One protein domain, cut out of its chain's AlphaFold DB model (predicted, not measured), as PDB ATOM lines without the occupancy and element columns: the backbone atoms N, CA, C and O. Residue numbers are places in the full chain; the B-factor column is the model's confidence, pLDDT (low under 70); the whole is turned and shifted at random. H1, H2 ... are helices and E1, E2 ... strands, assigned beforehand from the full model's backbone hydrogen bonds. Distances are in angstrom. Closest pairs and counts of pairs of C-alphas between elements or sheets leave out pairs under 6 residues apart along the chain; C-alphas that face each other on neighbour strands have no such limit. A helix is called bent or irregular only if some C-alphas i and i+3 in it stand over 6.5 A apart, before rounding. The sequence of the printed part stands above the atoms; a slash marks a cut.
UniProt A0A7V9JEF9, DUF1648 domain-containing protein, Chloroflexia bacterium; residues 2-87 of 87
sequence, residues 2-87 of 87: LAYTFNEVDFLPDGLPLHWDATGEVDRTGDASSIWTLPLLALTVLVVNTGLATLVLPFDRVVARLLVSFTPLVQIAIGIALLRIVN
ATOM      1  N   LEU A   2     188.034 175.450 184.954       84.12
ATOM      2  CA  LEU A   2     187.634 175.764 186.341       84.12
ATOM      3  C   LEU A   2     186.123 175.994 186.527       84.12
ATOM      4  O   LEU A   2     185.512 175.336 187.355       84.12
ATOM      5  N   ALA A   3     185.515 176.868 185.718       80.94
ATOM      6  CA  ALA A   3     184.072 177.122 185.785       80.94
ATOM      7  C   ALA A   3     183.224 175.891 185.421       80.94
ATOM      8  O   ALA A   3     182.163 175.690 185.994       80.94
ATOM      9  N   TYR A   4     183.711 175.061 184.494       82.56
ATOM     10  CA  TYR A   4     183.039 173.818 184.114       82.56
ATOM     11  C   TYR A   4     183.111 172.802 185.260       82.56
ATOM     12  O   TYR A   4     182.084 172.327 185.708       82.56
ATOM     13  N   THR A   5     184.298 172.564 185.829       81.12
ATOM     14  CA  THR A   5     184.467 171.697 187.002       81.12
ATOM     15  C   THR A   5     183.614 172.161 188.181       81.12
ATOM     16  O   THR A   5     182.976 171.337 188.818       81.12
ATOM     17  N   PHE A   6     183.562 173.470 188.448       85.81
ATOM     18  CA  PHE A   6     182.744 174.022 189.529       85.81
ATOM     19  C   PHE A   6     181.246 173.772 189.326       85.81
ATOM     20  O   PHE A   6     180.546 173.512 190.291       85.81
ATOM     21  N   ASN A   7     180.757 173.848 188.085       85.12
ATOM     22  CA  ASN A   7     179.344 173.620 187.783       85.12
ATOM     23  C   ASN A   7     178.941 172.144 187.900       85.12
ATOM     24  O   ASN A   7     177.800 171.851 188.225       85.12
ATOM     25  N   GLU A   8     179.865 171.230 187.610       84.56
ATOM     26  CA  GLU A   8     179.563 169.800 187.510       84.56
ATOM     27  C   GLU A   8     179.828 169.040 188.812       84.56
ATOM     28  O   GLU A   8     179.203 168.013 189.045       84.56
ATOM     29  N   VAL A   9     180.729 169.528 189.676       81.50
ATOM     30  CA  VAL A   9     181.209 168.767 190.846       81.50
ATOM     31  C   VAL A   9     180.096 168.327 191.800       81.50
ATOM     32  O   VAL A   9     180.176 167.227 192.338       81.50
ATOM     33  N   ASP A  10     179.044 169.132 191.954       83.12
ATOM     34  CA  ASP A  10     177.907 168.832 192.835       83.12
ATOM     35  C   ASP A  10     176.970 167.748 192.268       83.12
ATOM     36  O   ASP A  10     176.132 167.208 192.989       83.12
ATOM     37  N   PHE A  11     177.099 167.424 190.978       82.31
ATOM     38  CA  PHE A  11     176.288 166.423 190.278       82.31
ATOM     39  C   PHE A  11     177.049 165.117 190.021       82.31
ATOM     40  O   PHE A  11     176.494 164.187 189.431       82.31
ATOM     41  N   LEU A  12     178.312 165.035 190.449       82.25
ATOM     42  CA  LEU A  12     179.135 163.845 190.274       82.25
ATOM     43  C   LEU A  12     178.799 162.778 191.325       82.25
ATOM     44  O   LEU A  12     178.502 163.109 192.472       82.25
ATOM     45  N   PRO A  13     178.875 161.487 190.961       81.25
ATOM     46  CA  PRO A  13     178.776 160.408 191.933       81.25
ATOM     47  C   PRO A  13     179.970 160.429 192.901       81.25
ATOM     48  O   PRO A  13     181.077 160.813 192.522       81.25
ATOM     49  N   ASP A  14     179.762 159.919 194.122       77.31
ATOM     50  CA  ASP A  14     180.785 159.842 195.184       77.31
ATOM     51  C   ASP A  14     182.073 159.112 194.747       77.31
ATOM     52  O   ASP A  14     183.140 159.313 195.322       77.31
ATOM     53  N   GLY A  15     181.985 158.244 193.734       78.31
ATOM     54  CA  GLY A  15     183.118 157.525 193.159       78.31
ATOM     55  C   GLY A  15     183.299 157.837 191.679       78.31
ATOM     56  O   GLY A  15     182.457 157.476 190.858       78.31
ATOM     57  N   LEU A  16     184.440 158.435 191.331       80.62
ATOM     58  CA  LEU A  16     184.840 158.712 189.954       80.62
ATOM     59  C   LEU A  16     185.942 157.758 189.490       80.62
ATOM     60  O   LEU A  16     186.913 157.560 190.228       80.62
ATOM     61  N   PRO A  17     185.854 157.203 188.269       82.06
ATOM     62  CA  PRO A  17     186.968 156.499 187.655       82.06
ATOM     63  C   PRO A  17     188.072 157.505 187.309       82.06
ATOM     64  O   PRO A  17     187.879 158.423 186.512       82.06
ATOM     65  N   LEU A  18     189.232 157.360 187.949       81.12
ATOM     66  CA  LEU A  18     190.374 158.265 187.789       81.12
ATOM     67  C   LEU A  18     191.457 157.694 186.878       81.12
ATOM     68  O   LEU A  18     192.262 158.448 186.331       81.12
ATOM     69  N   HIS A  19     191.515 156.372 186.752       82.19
ATOM     70  CA  HIS A  19     192.475 155.689 185.906       82.19
ATOM     71  C   HIS A  19     191.830 154.439 185.309       82.19
ATOM     72  O   HIS A  19     190.945 153.827 185.915       82.19
ATOM     73  N   TRP A  20     192.260 154.135 184.088       80.38
ATOM     74  CA  TRP A  20     191.895 152.930 183.365       80.38
ATOM     75  C   TRP A  20     193.175 152.174 183.056       80.38
ATOM     76  O   TRP A  20     194.163 152.773 182.617       80.38
ATOM     77  N   ASP A  21     193.153 150.869 183.270       83.62
ATOM     78  CA  ASP A  21     194.268 150.011 182.919       83.62
ATOM     79  C   ASP A  21     194.371 149.791 181.397       83.62
ATOM     80  O   ASP A  21     193.580 150.291 180.591       83.62
ATOM     81  N   ALA A  22     195.380 149.024 180.978       84.50
ATOM     82  CA  ALA A  22     195.609 148.723 179.566       84.50
ATOM     83  C   ALA A  22     194.486 147.882 178.923       84.50
ATOM     84  O   ALA A  22     194.395 147.831 177.696       84.50
ATOM     85  N   THR A  23     193.645 147.229 179.729       87.62
ATOM     86  CA  THR A  23     192.452 146.498 179.283       87.62
ATOM     87  C   THR A  23     191.201 147.376 179.220       87.62
ATOM     88  O   THR A  23     190.185 146.942 178.680       87.62
ATOM     89  N   GLY A  24     191.287 148.630 179.672       77.44
ATOM     90  CA  GLY A  24     190.178 149.576 179.700       77.44
ATOM     91  C   GLY A  24     189.262 149.406 180.912       77.44
ATOM     92  O   GLY A  24     188.180 149.993 180.928       77.44
ATOM     93  N   GLU A  25     189.673 148.630 181.916       83.81
ATOM     94  CA  GLU A  25     188.959 148.515 183.185       83.81
ATOM     95  C   GLU A  25     189.377 149.636 184.137       83.81
ATOM     96  O   GLU A  25     190.507 150.122 184.106       83.81
ATOM     97  N   VAL A  26     188.442 150.076 184.981       83.19
ATOM     98  CA  VAL A  26     188.726 151.074 186.016       83.19
ATOM     99  C   VAL A  26     189.532 150.396 187.119       83.19
ATOM    100  O   VAL A  26     188.985 149.624 187.902       83.19
ATOM    101  N   ASP A  27     190.818 150.711 187.207       83.56
ATOM    102  CA  ASP A  27     191.714 150.180 188.240       83.56
ATOM    103  C   ASP A  27     191.856 151.133 189.439       83.56
ATOM    104  O   ASP A  27     192.284 150.727 190.522       83.56
ATOM    105  N   ARG A  28     191.460 152.403 189.272       81.38
ATOM    106  CA  ARG A  28     191.468 153.410 190.334       81.38
ATOM    107  C   ARG A  28     190.211 154.261 190.314       81.38
ATOM    108  O   ARG A  28     189.957 155.006 189.367       81.38
ATOM    109  N   THR A  29     189.497 154.242 191.431       85.56
ATOM    110  CA  THR A  29     188.433 155.195 191.742       85.56
ATOM    111  C   THR A  29     188.908 156.213 192.777       85.56
ATOM    112  O   THR A  29     189.860 155.975 193.525       85.56
ATOM    113  N   GLY A  30     188.274 157.379 192.812       84.12
ATOM    114  CA  GLY A  30     188.480 158.355 193.876       84.12
ATOM    115  C   GLY A  30     187.238 159.189 194.127       84.12
ATOM    116  O   GLY A  30     186.261 159.088 193.394       84.12
ATOM    117  N   ASP A  31     187.305 160.002 195.176       86.81
ATOM    118  CA  ASP A  31     186.203 160.866 195.599       86.81
ATOM    119  C   ASP A  31     185.872 161.917 194.526       86.81
ATOM    120  O   ASP A  31     186.763 162.305 193.756       86.81
ATOM    121  N   ALA A  32     184.640 162.427 194.506       83.44
ATOM    122  CA  ALA A  32     184.175 163.447 193.565       83.44
ATOM    123  C   ALA A  32     185.098 164.678 193.548       83.44
ATOM    124  O   ALA A  32     185.418 165.224 192.490       83.44
ATOM    125  N   SER A  33     185.650 165.057 194.708       84.94
ATOM    126  CA  SER A  33     186.608 166.164 194.831       84.94
ATOM    127  C   SER A  33     187.909 165.953 194.049       84.94
ATOM    128  O   SER A  33     188.611 166.915 193.734       84.94
ATOM    129  N   SER A  34     188.254 164.708 193.711       87.62
ATOM    130  CA  SER A  34     189.466 164.370 192.958       87.62
ATOM    131  C   SER A  34     189.464 164.975 191.554       87.62
ATOM    132  O   SER A  34     190.534 165.179 190.979       87.62
ATOM    133  N   ILE A  35     188.293 165.342 191.016       88.50
ATOM    134  CA  ILE A  35     188.179 166.002 189.713       88.50
ATOM    135  C   ILE A  35     188.914 167.351 189.661       88.50
ATOM    136  O   ILE A  35     189.391 167.748 188.598       88.50
ATOM    137  N   TRP A  36     189.094 168.026 190.806       89.81
ATOM    138  CA  TRP A  36     189.824 169.295 190.909       89.81
ATOM    139  C   TRP A  36     191.311 169.177 190.567       89.81
ATOM    140  O   TRP A  36     191.942 170.175 190.210       89.81
ATOM    141  N   THR A  37     191.874 167.970 190.604       90.81
ATOM    142  CA  THR A  37     193.270 167.737 190.212       90.81
ATOM    143  C   THR A  37     193.528 168.112 188.751       90.81
ATOM    144  O   THR A  37     194.577 168.678 188.448       90.81
ATOM    145  N   LEU A  38     192.558 167.896 187.855       91.88
ATOM    146  CA  LEU A  38     192.670 168.210 186.430       91.88
ATOM    147  C   LEU A  38     192.803 169.717 186.148       91.88
ATOM    148  O   LEU A  38     193.806 170.117 185.552       91.88
ATOM    149  N   PRO A  39     191.869 170.597 186.568       93.44
ATOM    150  CA  PRO A  39     192.010 172.028 186.334       93.44
ATOM    151  C   PRO A  39     193.197 172.643 187.091       93.44
ATOM    152  O   PRO A  39     193.800 173.586 186.580       93.44
ATOM    153  N   LEU A  40     193.575 172.111 188.261       94.81
ATOM    154  CA  LEU A  40     194.778 172.555 188.976       94.81
ATOM    155  C   LEU A  40     196.061 172.186 188.220       94.81
ATOM    156  O   LEU A  40     196.962 173.018 188.097       94.81
ATOM    157  N   LEU A  41     196.136 170.977 187.659       94.25
ATOM    158  CA  LEU A  41     197.241 170.560 186.796       94.25
ATOM    159  C   LEU A  41     197.307 171.430 185.536       94.25
ATOM    160  O   LEU A  41     198.377 171.923 185.184       94.25
ATOM    161  N   ALA A  42     196.163 171.679 184.897       95.44
ATOM    162  CA  ALA A  42     196.065 172.542 183.727       95.44
ATOM    163  C   ALA A  42     196.575 173.963 184.021       95.44
ATOM    164  O   ALA A  42     197.379 174.502 183.256       95.44
ATOM    165  N   LEU A  43     196.169 174.549 185.151       96.56
ATOM    166  CA  LEU A  43     196.642 175.859 185.596       96.56
ATOM    167  C   LEU A  43     198.148 175.850 185.884       96.56
ATOM    168  O   LEU A  43     198.860 176.759 185.462       96.56
ATOM    169  N   THR A  44     198.640 174.807 186.554       97.56
ATOM    170  CA  THR A  44     200.064 174.654 186.879       97.56
ATOM    171  C   THR A  44     200.908 174.604 185.613       97.56
ATOM    172  O   THR A  44     201.862 175.366 185.487       97.56
ATOM    173  N   VAL A  45     200.532 173.770 184.640       96.88
ATOM    174  CA  VAL A  45     201.239 173.665 183.356       96.88
ATOM    175  C   VAL A  45     201.242 175.005 182.628       96.88
ATOM    176  O   VAL A  45     202.285 175.417 182.129       96.88
ATOM    177  N   LEU A  46     200.109 175.714 182.598       97.25
ATOM    178  CA  LEU A  46     200.018 177.030 181.972       97.25
ATOM    179  C   LEU A  46     200.980 178.033 182.617       97.25
ATOM    180  O   LEU A  46     201.756 178.675 181.909       97.25
ATOM    181  N   VAL A  47     200.944 178.162 183.944       98.00
ATOM    182  CA  VAL A  47     201.766 179.128 184.683       98.00
ATOM    183  C   VAL A  47     203.247 178.782 184.565       98.00
ATOM    184  O   VAL A  47     204.052 179.652 184.240       98.00
ATOM    185  N   VAL A  48     203.608 177.514 184.775       97.94
ATOM    186  CA  VAL A  48     205.001 177.057 184.739       97.94
ATOM    187  C   VAL A  48     205.579 177.177 183.336       97.94
ATOM    188  O   VAL A  48     206.630 177.791 183.178       97.94
ATOM    189  N   ASN A  49     204.904 176.666 182.300       97.75
ATOM    190  CA  ASN A  49     205.436 176.740 180.939       97.75
ATOM    191  C   ASN A  49     205.536 178.181 180.448       97.75
ATOM    192  O   ASN A  49     206.524 178.527 179.807       97.75
ATOM    193  N   THR A  50     204.549 179.025 180.756       97.12
ATOM    194  CA  THR A  50     204.597 180.441 180.370       97.12
ATOM    195  C   THR A  50     205.725 181.158 181.108       97.12
ATOM    196  O   THR A  50     206.518 181.847 180.474       97.12
ATOM    197  N   GLY A  51     205.862 180.934 182.420       98.12
ATOM    198  CA  GLY A  51     206.945 181.497 183.223       98.12
ATOM    199  C   GLY A  51     208.325 181.071 182.719       98.12
ATOM    200  O   GLY A  51     209.176 181.919 182.458       98.12
ATOM    201  N   LEU A  52     208.531 179.771 182.497       98.00
ATOM    202  CA  LEU A  52     209.776 179.242 181.937       98.00
ATOM    203  C   LEU A  52     210.038 179.773 180.525       98.00
ATOM    204  O   LEU A  52     211.170 180.142 180.222       98.00
ATOM    205  N   ALA A  53     209.015 179.873 179.673       97.62
ATOM    206  CA  ALA A  53     209.166 180.436 178.338       97.62
ATOM    207  C   ALA A  53     209.617 181.898 178.392       97.62
ATOM    208  O   ALA A  53     210.519 182.271 177.649       97.62
ATOM    209  N   THR A  54     209.045 182.712 179.286       97.75
ATOM    210  CA  THR A  54     209.468 184.106 179.491       97.75
ATOM    211  C   THR A  54     210.912 184.193 179.981       97.75
ATOM    212  O   THR A  54     211.672 185.015 179.472       97.75
ATOM    213  N   LEU A  55     211.310 183.330 180.922       98.25
ATOM    214  CA  LEU A  55     212.674 183.297 181.459       98.25
ATOM    215  C   LEU A  55     213.710 182.830 180.426       98.25
ATOM    216  O   LEU A  55     214.827 183.339 180.414       98.25
ATOM    217  N   VAL A  56     213.350 181.882 179.554       97.88
ATOM    218  CA  VAL A  56     214.251 181.303 178.541       97.88
ATOM    219  C   VAL A  56     214.280 182.110 177.240       97.88
ATOM    220  O   VAL A  56     215.275 182.059 176.522       97.88
ATOM    221  N   LEU A  57     213.250 182.913 176.950       97.44
ATOM    222  CA  LEU A  57     213.148 183.746 175.745       97.44
ATOM    223  C   LEU A  57     214.417 184.549 175.377       97.44
ATOM    224  O   LEU A  57     214.736 184.584 174.183       97.44
ATOM    225  N   PRO A  58     215.140 185.199 176.317       97.50
ATOM    226  CA  PRO A  58     216.370 185.917 175.979       97.50
ATOM    227  C   PRO A  58     217.540 185.000 175.588       97.50
ATOM    228  O   PRO A  58     218.463 185.471 174.928       97.50
ATOM    229  N   PHE A  59     217.507 183.717 175.959       97.44
ATOM    230  CA  PHE A  59     218.578 182.749 175.704       97.44
ATOM    231  C   PHE A  59     218.295 181.876 174.478       97.44
ATOM    232  O   PHE A  59     219.162 181.717 173.624       97.44
ATOM    233  N   ASP A  60     217.079 181.329 174.371       97.62
ATOM    234  CA  ASP A  60     216.686 180.427 173.288       97.62
ATOM    235  C   ASP A  60     215.205 180.598 172.911       97.62
ATOM    236  O   ASP A  60     214.272 180.214 173.625       97.62
ATOM    237  N   ARG A  61     214.980 181.151 171.714       96.56
ATOM    238  CA  ARG A  61     213.635 181.378 171.167       96.56
ATOM    239  C   ARG A  61     212.937 180.088 170.746       96.56
ATOM    240  O   ARG A  61     211.708 180.066 170.721       96.56
ATOM    241  N   VAL A  62     213.678 179.049 170.367       97.81
ATOM    242  CA  VAL A  62     213.110 177.752 169.978       97.81
ATOM    243  C   VAL A  62     212.534 177.075 171.211       97.81
ATOM    244  O   VAL A  62     211.361 176.707 171.198       97.81
ATOM    245  N   VAL A  63     213.299 177.001 172.304       96.56
ATOM    246  CA  VAL A  63     212.824 176.412 173.567       96.56
ATOM    247  C   VAL A  63     211.623 177.182 174.118       96.56
ATOM    248  O   VAL A  63     210.610 176.572 174.458       96.56
ATOM    249  N   ALA A  64     211.674 178.518 174.125       97.25
ATOM    250  CA  ALA A  64     210.544 179.337 174.565       97.25
ATOM    251  C   ALA A  64     209.276 179.087 173.726       97.25
ATOM    252  O   ALA A  64     208.180 178.945 174.270       97.25
ATOM    253  N   ARG A  65     209.411 178.969 172.395       97.06
ATOM    254  CA  ARG A  65     208.288 178.640 171.505       97.06
ATOM    255  C   ARG A  65     207.750 177.238 171.742       97.06
ATOM    256  O   ARG A  65     206.535 177.072 171.686       97.06
ATOM    257  N   LEU A  66     208.607 176.254 172.010       96.69
ATOM    258  CA  LEU A  66     208.176 174.888 172.310       96.69
ATOM    259  C   LEU A  66     207.359 174.846 173.605       96.69
ATOM    260  O   LEU A  66     206.262 174.295 173.597       96.69
ATOM    261  N   LEU A  67     207.828 175.504 174.669       96.00
ATOM    262  CA  LEU A  67     207.108 175.598 175.946       96.00
ATOM    263  C   LEU A  67     205.708 176.206 175.774       96.00
ATOM    264  O   LEU A  67     204.716 175.653 176.255       96.00
ATOM    265  N   VAL A  68     205.600 177.310 175.030       95.81
ATOM    266  CA  VAL A  68     204.299 177.946 174.761       95.81
ATOM    267  C   VAL A  68     203.428 177.074 173.856       95.81
ATOM    268  O   VAL A  68     202.256 176.885 174.159       95.81
ATOM    269  N   SER A  69     203.984 176.499 172.786       95.81
ATOM    270  CA  SER A  69     203.225 175.701 171.807       95.81
ATOM    271  C   SER A  69     202.685 174.394 172.388       95.81
ATOM    272  O   SER A  69     201.610 173.948 171.995       95.81
ATOM    273  N   PHE A  70     203.395 173.782 173.340       94.69
ATOM    274  CA  PHE A  70     202.955 172.535 173.969       94.69
ATOM    275  C   PHE A  70     201.868 172.756 175.026       94.69
ATOM    276  O   PHE A  70     201.050 171.876 175.286       94.69
ATOM    277  N   THR A  71     201.814 173.953 175.612       96.00
ATOM    278  CA  THR A  71     200.826 174.314 176.633       96.00
ATOM    279  C   THR A  71     199.375 174.089 176.182       96.00
ATOM    280  O   THR A  71     198.674 173.358 176.883       96.00
ATOM    281  N   PRO A  72     198.891 174.612 175.034       96.75
ATOM    282  CA  PRO A  72     197.519 174.370 174.590       96.75
ATOM    283  C   PRO A  72     197.227 172.893 174.301       96.75
ATOM    284  O   PRO A  72     196.098 172.466 174.514       96.75
ATOM    285  N   LEU A  73     198.217 172.090 173.884       96.69
ATOM    286  CA  LEU A  73     198.023 170.646 173.689       96.69
ATOM    287  C   LEU A  73     197.697 169.946 175.010       96.69
ATOM    288  O   LEU A  73     196.759 169.153 175.074       96.69
ATOM    289  N   VAL A  74     198.419 170.292 176.080       95.44
ATOM    290  CA  VAL A  74     198.138 169.769 177.424       95.44
ATOM    291  C   VAL A  74     196.777 170.251 177.924       95.44
ATOM    292  O   VAL A  74     196.025 169.457 178.485       95.44
ATOM    293  N   GLN A  75     196.411 171.515 177.669       95.44
ATOM    294  CA  GLN A  75     195.068 172.007 177.999       95.44
ATOM    295  C   GLN A  75     193.990 171.182 177.282       95.44
ATOM    296  O   GLN A  75     193.048 170.717 177.911       95.44
ATOM    297  N   ILE A  76     194.127 170.945 175.977       96.38
ATOM    298  CA  ILE A  76     193.148 170.156 175.217       96.38
ATOM    299  C   ILE A  76     193.053 168.730 175.771       96.38
ATOM    300  O   ILE A  76     191.945 168.254 176.008       96.38
ATOM    301  N   ALA A  77     194.183 168.070 176.036       94.19
ATOM    302  CA  ALA A  77     194.200 166.718 176.591       94.19
ATOM    303  C   ALA A  77     193.476 166.637 177.947       94.19
ATOM    304  O   ALA A  77     192.630 165.764 178.143       94.19
ATOM    305  N   ILE A  78     193.742 167.585 178.853       94.00
ATOM    306  CA  ILE A  78     193.059 167.657 180.152       94.00
ATOM    307  C   ILE A  78     191.570 167.987 179.975       94.00
ATOM    308  O   ILE A  78     190.731 167.421 180.670       94.00
ATOM    309  N   GLY A  79     191.221 168.860 179.029       93.44
ATOM    310  CA  GLY A  79     189.831 169.180 178.707       93.44
ATOM    311  C   GLY A  79     189.050 167.959 178.219       93.44
ATOM    312  O   GLY A  79     187.935 167.731 178.673       93.44
ATOM    313  N   ILE A  80     189.653 167.141 177.354       92.38
ATOM    314  CA  ILE A  80     189.067 165.877 176.889       92.38
ATOM    315  C   ILE A  80     188.895 164.898 178.054       92.38
ATOM    316  O   ILE A  80     187.836 164.287 178.175       92.38
ATOM    317  N   ALA A  81     189.907 164.761 178.916       89.00
ATOM    318  CA  ALA A  81     189.821 163.901 180.096       89.00
ATOM    319  C   ALA A  81     188.677 164.337 181.024       89.00
ATOM    320  O   ALA A  81     187.874 163.511 181.444       89.00
ATOM    321  N   LEU A  82     188.553 165.642 181.274       90.56
ATOM    322  CA  LEU A  82     187.493 166.206 182.103       90.56
ATOM    323  C   LEU A  82     186.102 165.943 181.507       90.56
ATOM    324  O   LEU A  82     185.206 165.517 182.226       90.56
ATOM    325  N   LEU A  83     185.932 166.135 180.196       89.44
ATOM    326  CA  LEU A  83     184.665 165.852 179.512       89.44
ATOM    327  C   LEU A  83     184.280 164.371 179.576       89.44
ATOM    328  O   LEU A  83     183.098 164.077 179.693       89.44
ATOM    329  N   ARG A  84     185.252 163.453 179.502       86.94
ATOM    330  CA  ARG A  84     185.012 162.001 179.599       86.94
ATOM    331  C   ARG A  84     184.673 161.510 181.001       86.94
ATOM    332  O   ARG A  84     184.131 160.425 181.131       86.94
ATOM    333  N   ILE A  85     185.085 162.237 182.035       84.31
ATOM    334  CA  ILE A  85     184.770 161.875 183.422       84.31
ATOM    335  C   ILE A  85     183.365 162.362 183.788       84.31
ATOM    336  O   ILE A  85     182.678 161.706 184.561       84.31
ATOM    337  N   VAL A  86     182.958 163.514 183.246       84.00
ATOM    338  CA  VAL A  86     181.658 164.129 183.543       84.00
ATOM    339  C   VAL A  86     180.514 163.550 182.692       84.00
ATOM    340  O   VAL A  86     179.404 163.447 183.204       84.00
ATOM    341  N   ASN A  87     180.755 163.191 181.421       80.38
ATOM    342  CA  ASN A  87     179.738 162.634 180.505       80.38
ATOM    343  C   ASN A  87     179.922 161.133 180.289       80.38
ATOM    344  O   ASN A  87     178.889 160.437 180.185       80.38
TER     345      ASN A  87
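What this domain is: This is residues 2 to 87 of the 87 residues of the protein "DUF1648 domain-containing protein" of Chloroflexia bacterium (UniProt A0A7V9JEF9). A long helical hairpin, H2 and H3 side by side, makes the long axis; at one end the short helix H1 packs on the first part of H2, and a small two-strand hairpin, E1 and E2, reaches sideways. The printed part has 86 residues, with three named helices and two named strands in the order H1, E1, E2, H2, H3, the sheet E1 - E2 being antiparallel. The class is mostly helix. The whole is loose, with a radius of gyration of the C-alphas of 16.0 A, and flat, spanning 48 by 31 by 16 A.

Where its parts are: H1, residues 2 to 11, begins at C-alpha 2 (187.634, 175.764, 186.341) and is irregular: C-alphas 7 and 10 are 7.1 A apart. E1 is residues 16 to 20 and E2 residues 26 to 30. H2, residues 32 to 56, is 38.1 A long. H3, residues 61 to 86, is 38.4 A long and ends at C-alpha 86 (181.658, 164.129, 183.543).

How they stand to each other: H1, H2 and H3 form an up and down bundle, each helix running against the one before. H1 touches H2 at residues 32 to 39 alone, closest at the C-alphas of Leu 2 and Pro 39, 5.8 A. E1 and E2 are a hairpin at 146 degrees, with N 18 and O 28 2.8 A apart, within hydrogen-bond range. H2 and H3 touch at a shallow tilt of 9 degrees, opposite ways, closest at the C-alphas of Ala 53 and Ala 64, 4.2 A. O i to N i+4 pairs are within hydrogen-bond range in 4 of 6 for H1, 17 of 21 for H2 and 20 of 22 for H3.

The domain as a whole: The C-alphas farthest apart, of Pro 13 and Phe 59, are 48.4 A apart. The printed part has no cut, no link is long, and no printed residue is under 70 in pLDDT.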